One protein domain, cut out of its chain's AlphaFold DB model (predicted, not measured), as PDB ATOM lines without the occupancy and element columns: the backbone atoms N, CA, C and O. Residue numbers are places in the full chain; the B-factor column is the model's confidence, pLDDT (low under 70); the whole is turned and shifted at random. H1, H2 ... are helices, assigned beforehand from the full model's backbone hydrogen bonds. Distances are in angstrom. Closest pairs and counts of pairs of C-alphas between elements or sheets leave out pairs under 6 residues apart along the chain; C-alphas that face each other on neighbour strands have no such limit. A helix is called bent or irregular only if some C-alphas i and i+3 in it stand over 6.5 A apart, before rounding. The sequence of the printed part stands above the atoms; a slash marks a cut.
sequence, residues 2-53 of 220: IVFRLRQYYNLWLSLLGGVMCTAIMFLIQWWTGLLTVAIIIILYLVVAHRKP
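AT A GLANCE: This is residues 2 to 53 of the 220 residues of the protein "Sodium-chloride cotransporter isoform 1" of Penaeus vannamei (UniProt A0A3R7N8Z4). Two long helices, H3 and H2, meet near one end of each as an open V, and a short helix, H1, sits beyond the far end of H2 without packing on either of them. There is no core: beyond the corner where H2 and H3 meet, the two arms of the V spread apart and stand free over most of their lengths. The printed part has 52 residues with three named helices, in the order H1, H2, H3 along the chain, and no named strand, and its class is all helix. It is extended, with a radius of gyration of the C-alphas of 15.7 A, and it has a flat outline, spanning 39 by 36 by 17 A.

HOW THE PARTS SIT: The longest helix, H3, residues 31 to 51, touches H2, residues 12 to 29. The closest C-alphas of the two are those of Phe 27 and Gly 34, 5.2 A apart. H2 touches H3 with residues 23 to 27 alone, and H3 touches H2 with residues 33 to 35 alone. Their lines stand at a steep tilt of 49 degrees, opposite ways, and their centres are 16.9 A apart. H1, residues 2 to 9, is apart from H3 and apart from H2. In H2 and H3 every O i to N i+4 pair is within hydrogen-bond range; in H1 0 of 4 such pairs are, beside 2 of 5 O i to N i+3 pairs.

IN THESE COORDINATES: H3 runs from Trp 31, with its C-alpha at (35.245, 28.452, 58.645), to Arg 51, with its C-alpha at (31.185, 35.725, 29.524), and measures 30.3 A from first to last C-alpha. H2 runs from Leu 12 to Ile 29 and measures 26.6 A. H1 runs from Ile 2, with its C-alpha at (52.694, 63.575, 47.995), to Tyr 9 and measures 12.9 A. H1 is neither bent nor irregular, but only just: C-alphas 4 and 7 are 6.1 A apart.

THE WHOLE: The two C-alphas farthest apart are those of Ile 2 and Trp 32, at 42.2 A, while the first and last printed C-alphas, of Ile 2 and Pro 53, are 37.6 A apart. The printed part has no cut. The link from H1 to H2, with 2 residues, and the link from H2 to H3, with 1 residue, are both tight. Residues 2 to 22, 28 to 33 and 39 to 53 stand free. The mean pLDDT of the printed part is 84.7; residues 2 to 9, which make up H1, and residues 52 to 53 are under 70, and the mean for H1 is 57.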
ATOM      1  N   ILE A   2      52.822  64.625  46.954       55.62
ATOM      2  CA  ILE A   2      52.694  63.575  47.995       55.62
ATOM      3  C   ILE A   2      52.277  62.195  47.431       55.62
ATOM      4  O   ILE A   2      52.835  61.177  47.819       55.62
ATOM      5  N   VAL A   3      51.387  62.148  46.432       55.75
ATOM      6  CA  VAL A   3      50.902  60.880  45.834       55.75
ATOM      7  C   VAL A   3      51.981  60.138  45.026       55.75
ATOM      8  O   VAL A   3      51.986  58.912  44.971       55.75
ATOM      9  N   PHE A   4      52.955  60.851  44.449       50.16
ATOM     10  CA  PHE A   4      54.008  60.241  43.621       50.16
ATOM     11  C   PHE A   4      55.066  59.491  44.457       50.16
ATOM     12  O   PHE A   4      55.718  58.580  43.952       50.16
ATOM     13  N   ARG A   5      55.208  59.829  45.750       56.81
ATOM     14  CA  ARG A   5      56.152  59.191  46.690       56.81
ATOM     15  C   ARG A   5      55.664  57.840  47.235       56.81
ATOM     16  O   ARG A   5      56.493  57.027  47.624       56.81
ATOM     17  N   LEU A   6      54.355  57.571  47.227       58.94
ATOM     18  CA  LEU A   6      53.776  56.326  47.761       58.94
ATOM     19  C   LEU A   6      54.031  55.105  46.860       58.94
ATOM     20  O   LEU A   6      54.075  53.978  47.345       58.94
ATOM     21  N   ARG A   7      54.262  55.313  45.556       55.22
ATOM     22  CA  ARG A   7      54.474  54.215  44.598       55.22
ATOM     23  C   ARG A   7      55.808  53.481  44.793       55.22
ATOM     24  O   ARG A   7      55.919  52.330  44.393       55.22
ATOM     25  N   GLN A   8      56.800  54.120  45.416       58.78
ATOM     26  CA  GLN A   8      58.129  53.534  45.635       58.78
ATOM     27  C   GLN A   8      58.127  52.440  46.723       58.78
ATOM     28  O   GLN A   8      59.033  51.617  46.760       58.78
ATOM     29  N   TYR A   9      57.105  52.410  47.588       63.16
ATOM     30  CA  TYR A   9      56.996  51.462  48.707       63.16
ATOM     31  C   TYR A   9      56.042  50.289  48.432       63.16
ATOM     32  O   TYR A   9      55.824  49.446  49.303       63.16
ATOM     33  N   TYR A  10      55.474  50.207  47.225       75.25
ATOM     34  CA  TYR A  10      54.590  49.109  46.845       75.25
ATOM     35  C   TYR A  10      55.410  47.867  46.474       75.25
ATOM     36  O   TYR A  10      55.852  47.703  45.339       75.25
ATOM     37  N   ASN A  11      55.607  46.979  47.447       83.81
ATOM     38  CA  ASN A  11      56.159  45.650  47.214       83.81
ATOM     39  C   ASN A  11      55.021  44.663  46.929       83.81
ATOM     40  O   ASN A  11      54.087  44.543  47.727       83.81
ATOM     41  N   LEU A  12      55.125  43.913  45.824       85.94
ATOM     42  CA  LEU A  12      54.149  42.873  45.465       85.94
ATOM     43  C   LEU A  12      53.977  41.853  46.604       85.94
ATOM     44  O   LEU A  12      52.861  41.459  46.930       85.94
ATOM     45  N   TRP A  13      55.085  41.518  47.267       89.25
ATOM     46  CA  TRP A  13      55.145  40.610  48.410       89.25
ATOM     47  C   TRP A  13      54.346  41.091  49.623       89.25
ATOM     48  O   TRP A  13      53.667  40.291  50.259       89.25
ATOM     49  N   LEU A  14      54.375  42.391  49.926       89.56
ATOM     50  CA  LEU A  14      53.655  42.945  51.075       89.56
ATOM     51  C   LEU A  14      52.139  42.921  50.843       89.56
ATOM     52  O   LEU A  14      51.374  42.602  51.751       89.56
ATOM     53  N   SER A  15      51.711  43.192  49.607       91.31
ATOM     54  CA  SER A  15      50.296  43.113  49.225       91.31
ATOM     55  C   SER A  15      49.795  41.666  49.201       91.31
ATOM     56  O   SER A  15      48.682  41.397  49.651       91.31
ATOM     57  N   LEU A  16      50.632  40.726  48.744       90.44
ATOM     58  CA  LEU A  16      50.331  39.295  48.794       90.44
ATOM     59  C   LEU A  16      50.165  38.822  50.245       90.44
ATOM     60  O   LEU A  16      49.176  38.168  50.569       90.44
ATOM     61  N   LEU A  17      51.093  39.206  51.128       94.19
ATOM     62  CA  LEU A  17      51.054  38.831  52.539       94.19
ATOM     63  C   LEU A  17      49.813  39.393  53.243       94.19
ATOM     64  O   LEU A  17      49.149  38.666  53.977       94.19
ATOM     65  N   GLY A  18      49.461  40.656  52.980       93.12
ATOM     66  CA  GLY A  18      48.257  41.281  53.532       93.12
ATOM     67  C   GLY A  18      46.963  40.591  53.083       93.12
ATOM     68  O   GLY A  18      46.084  40.344  53.907       93.12
ATOM     69  N   GLY A  19      46.862  40.213  51.804       91.44
ATOM     70  CA  GLY A  19      45.705  39.476  51.282       91.44
ATOM     71  C   GLY A  19      45.564  38.073  51.882       91.44
ATOM     72  O   GLY A  19      44.467  37.671  52.281       91.44
ATOM     73  N   VAL A  20      46.677  37.344  52.013       92.94
ATOM     74  CA  VAL A  20      46.699  36.014  52.643       92.94
ATOM     75  C   VAL A  20      46.344  36.108  54.127       92.94
ATOM     76  O   VAL A  20      45.493  35.353  54.593       92.94
ATOM     77  N   MET A  21      46.926  37.065  54.858       94.19
ATOM     78  CA  MET A  21      46.623  37.292  56.275       94.19
ATOM     79  C   MET A  21      45.141  37.634  56.482       94.19
ATOM     80  O   MET A  21      44.501  37.077  57.369       94.19
ATOM     81  N   CYS A  22      44.573  38.504  55.640       91.56
ATOM     82  CA  CYS A  22      43.158  38.868  55.704       91.56
ATOM     83  C   CYS A  22      42.247  37.646  55.502       91.56
ATOM     84  O   CYS A  22      41.320  37.420  56.282       91.56
ATOM     85  N   THR A  23      42.563  36.813  54.509       89.94
ATOM     86  CA  THR A  23      41.806  35.585  54.226       89.94
ATOM     87  C   THR A  23      41.922  34.575  55.376       89.94
ATOM     88  O   THR A  23      40.931  33.956  55.758       89.94
ATOM     89  N   ALA A  24      43.107  34.445  55.982       91.06
ATOM     90  CA  ALA A  24      43.333  33.565  57.128       91.06
ATOM     91  C   ALA A  24      42.515  33.991  58.360       91.06
ATOM     92  O   ALA A  24      41.882  33.149  58.993       91.06
ATOM     93  N   ILE A  25      42.461  35.292  58.669       92.44
ATOM     94  CA  ILE A  25      41.673  35.814  59.799       92.44
ATOM     95  C   ILE A  25      40.171  35.579  59.581       92.44
ATOM     96  O   ILE A  25      39.480  35.191  60.521       92.44
ATOM     97  N   MET A  26      39.662  35.737  58.350       90.31
ATOM     98  CA  MET A  26      38.262  35.407  58.037       90.31
ATOM     99  C   MET A  26      37.932  33.935  58.325       90.31
ATOM    100  O   MET A  26      36.869  33.642  58.867       90.31
ATOM    101  N   PHE A  27      38.848  33.015  58.012       90.50
ATOM    102  CA  PHE A  27      38.657  31.584  58.254       90.50
ATOM    103  C   PHE A  27      38.738  31.207  59.745       90.50
ATOM    104  O   PHE A  27      38.012  30.320  60.189       90.50
ATOM    105  N   LEU A  28      39.581  31.901  60.521       90.75
ATOM    106  CA  LEU A  28      39.759  31.668  61.960       90.75
ATOM    107  C   LEU A  28      38.524  32.035  62.795       90.75
ATOM    108  O   LEU A  28      38.288  31.410  63.825       90.75
ATOM    109  N   ILE A  29      37.738  33.030  62.368       92.12
ATOM    110  CA  ILE A  29      36.512  33.433  63.073       92.12
ATOM    111  C   ILE A  29      35.394  32.412  62.819       92.12
ATOM    112  O   ILE A  29      34.798  31.900  63.764       92.12
ATOM    113  N   GLN A  30      35.102  32.110  61.549       90.31
ATOM    114  CA  GLN A  30      34.090  31.128  61.147       90.31
ATOM    115  C   GLN A  30      34.454  30.482  59.801       90.31
ATOM    116  O   GLN A  30      34.391  31.106  58.742       90.31
ATOM    117  N   TRP A  31      34.770  29.185  59.825       93.31
ATOM    118  CA  TRP A  31      35.245  28.452  58.645       93.31
ATOM    119  C   TRP A  31      34.192  28.323  57.526       93.31
ATOM    120  O   TRP A  31      34.524  28.435  56.345       93.31
ATOM    121  N   TRP A  32      32.912  28.139  57.879       93.38
ATOM    122  CA  TRP A  32      31.823  27.967  56.907       93.38
ATOM    123  C   TRP A  32      31.543  29.238  56.096       93.38
ATOM    124  O   TRP A  32      31.365  29.190  54.879       93.38
ATOM    125  N   THR A  33      31.533  30.396  56.758       91.38
ATOM    126  CA  THR A  33      31.268  31.685  56.104       91.38
ATOM    127  C   THR A  33      32.437  32.109  55.218       91.38
ATOM    128  O   THR A  33      32.203  32.599  54.115       91.38
ATOM    129  N   GLY A  34      33.681  31.838  55.630       91.12
ATOM    130  CA  GLY A  34      34.867  32.023  54.788       91.12
ATOM    131  C   GLY A  34      34.851  31.152  53.524       91.12
ATOM    132  O   GLY A  34      35.177  31.629  52.438       91.12
ATOM    133  N   LEU A  35      34.414  29.892  53.628       91.44
ATOM    134  CA  LEU A  35      34.274  29.016  52.460       91.44
ATOM    135  C   LEU A  35      33.209  29.543  51.482       91.44
ATOM    136  O   LEU A  35      33.427  29.545  50.269       91.44
ATOM    137  N   LEU A  36      32.081  30.035  52.005       94.00
ATOM    138  CA  LEU A  36      30.992  30.586  51.199       94.00
ATOM    139  C   LEU A  36      31.419  31.845  50.427       94.00
ATOM    140  O   LEU A  36      31.118  31.960  49.240       94.00
ATOM    141  N   THR A  37      32.136  32.778  51.059       93.12
ATOM    142  CA  THR A  37      32.595  34.008  50.389       93.12
ATOM    143  C   THR A  37      33.614  33.709  49.296       93.12
ATOM    144  O   THR A  37      33.478  34.224  48.186       93.12
ATOM    145  N   VAL A  38      34.582  32.825  49.559       92.00
ATOM    146  CA  VAL A  38      35.555  32.382  48.550       92.00
ATOM    147  C   VAL A  38      34.848  31.697  47.380       92.00
ATOM    148  O   VAL A  38      35.139  32.015  46.228       92.00
ATOM    149  N   ALA A  39      33.867  30.826  47.643       94.56
ATOM    150  CA  ALA A  39      33.078  30.181  46.596       94.56
ATOM    151  C   ALA A  39      32.310  31.199  45.732       94.56
ATOM    152  O   ALA A  39      32.366  31.124  44.504       94.56
ATOM    153  N   ILE A  40      31.650  32.187  46.346       96.00
ATOM    154  CA  ILE A  40      30.934  33.249  45.621       96.00
ATOM    155  C   ILE A  40      31.902  34.081  44.766       96.00
ATOM    156  O   ILE A  40      31.604  34.351  43.602       96.00
ATOM    157  N   ILE A  41      33.070  34.451  45.303       94.44
ATOM    158  CA  ILE A  41      34.101  35.198  44.566       94.44
ATOM    159  C   ILE A  41      34.594  34.394  43.357       94.44
ATOM    160  O   ILE A  41      34.698  34.947  42.263       94.44
ATOM    161  N   ILE A  42      34.854  33.093  43.523       95.25
ATOM    162  CA  ILE A  42      35.285  32.209  42.430       95.25
ATOM    163  C   ILE A  42      34.195  32.098  41.360       95.25
ATOM    164  O   ILE A  42      34.494  32.234  40.175       95.25
ATOM    165  N   ILE A  43      32.933  31.894  41.749       96.00
ATOM    166  CA  ILE A  43      31.810  31.805  40.804       96.00
ATOM    167  C   ILE A  43      31.670  33.115  40.024       96.00
ATOM    168  O   ILE A  43      31.585  33.090  38.796       96.00
ATOM    169  N   LEU A  44      31.709  34.264  40.705       93.50
ATOM    170  CA  LEU A  44      31.644  35.573  40.058       93.50
ATOM    171  C   LEU A  44      32.822  35.781  39.096       93.50
ATOM    172  O   LEU A  44      32.620  36.217  37.960       93.50
ATOM    173  N   TYR A  45      34.038  35.425  39.518       92.69
ATOM    174  CA  TYR A  45      35.233  35.490  38.680       92.69
ATOM    175  C   TYR A  45      35.089  34.625  37.425       92.69
ATOM    176  O   TYR A  45      35.336  35.103  36.318       92.69
ATOM    177  N   LEU A  46      34.633  33.376  37.571       92.31
ATOM    178  CA  LEU A  46      34.410  32.470  36.446       92.31
ATOM    179  C   LEU A  46      33.334  33.005  35.502       92.31
ATOM    180  O   LEU A  46      33.531  32.948  34.290       92.31
ATOM    181  N   VAL A  47      32.241  33.568  36.021       91.44
ATOM    182  CA  VAL A  47      31.193  34.191  35.198       91.44
ATOM    183  C   VAL A  47      31.763  35.350  34.381       91.44
ATOM    184  O   VAL A  47      31.553  35.392  33.170       91.44
ATOM    185  N   VAL A  48      32.529  36.254  34.997       89.31
ATOM    186  CA  VAL A  48      33.153  37.391  34.298       89.31
ATOM    187  C   VAL A  48      34.170  36.913  33.259       89.31
ATOM    188  O   VAL A  48      34.150  37.380  32.119       89.31
ATOM    189  N   ALA A  49      35.019  35.947  33.617       86.88
ATOM    190  CA  ALA A  49      36.044  35.405  32.731       86.88
ATOM    191  C   ALA A  49      35.446  34.671  31.518       86.88
ATOM    192  O   ALA A  49      35.927  34.835  30.395       86.88
ATOM    193  N   HIS A  50      34.378  33.890  31.716       86.19
ATOM    194  CA  HIS A  50      33.753  33.107  30.647       86.19
ATOM    195  C   HIS A  50      32.836  33.936  29.758       86.19
ATOM    196  O   HIS A  50      32.754  33.673  28.559       86.19
ATOM    197  N   ARG A  51      32.146  34.942  30.307       81.94
ATOM    198  CA  ARG A  51      31.185  35.725  29.524       81.94
ATOM    199  C   ARG A  51      31.843  36.634  28.492       81.94
ATOM    200  O   ARG A  51      31.106  37.109  27.635       81.94
ATOM    201  N   LYS A  52      33.171  36.861  28.570       65.00
ATOM    202  CA  LYS A  52      33.959  37.789  27.723       65.00
ATOM    203  C   LYS A  52      33.109  38.957  27.220       65.00
ATOM    204  O   LYS A  52      33.007  39.155  26.008       65.00
ATOM    205  N   PRO A  53      32.369  39.633  28.108       65.00
ATOM    206  CA  PRO A  53      31.235  40.375  27.618       65.00
ATOM    207  C   PRO A  53      31.824  41.604  26.898       65.00
ATOM    208  O   PRO A  53      32.690  42.285  27.452       65.00
TER     209      PRO A  53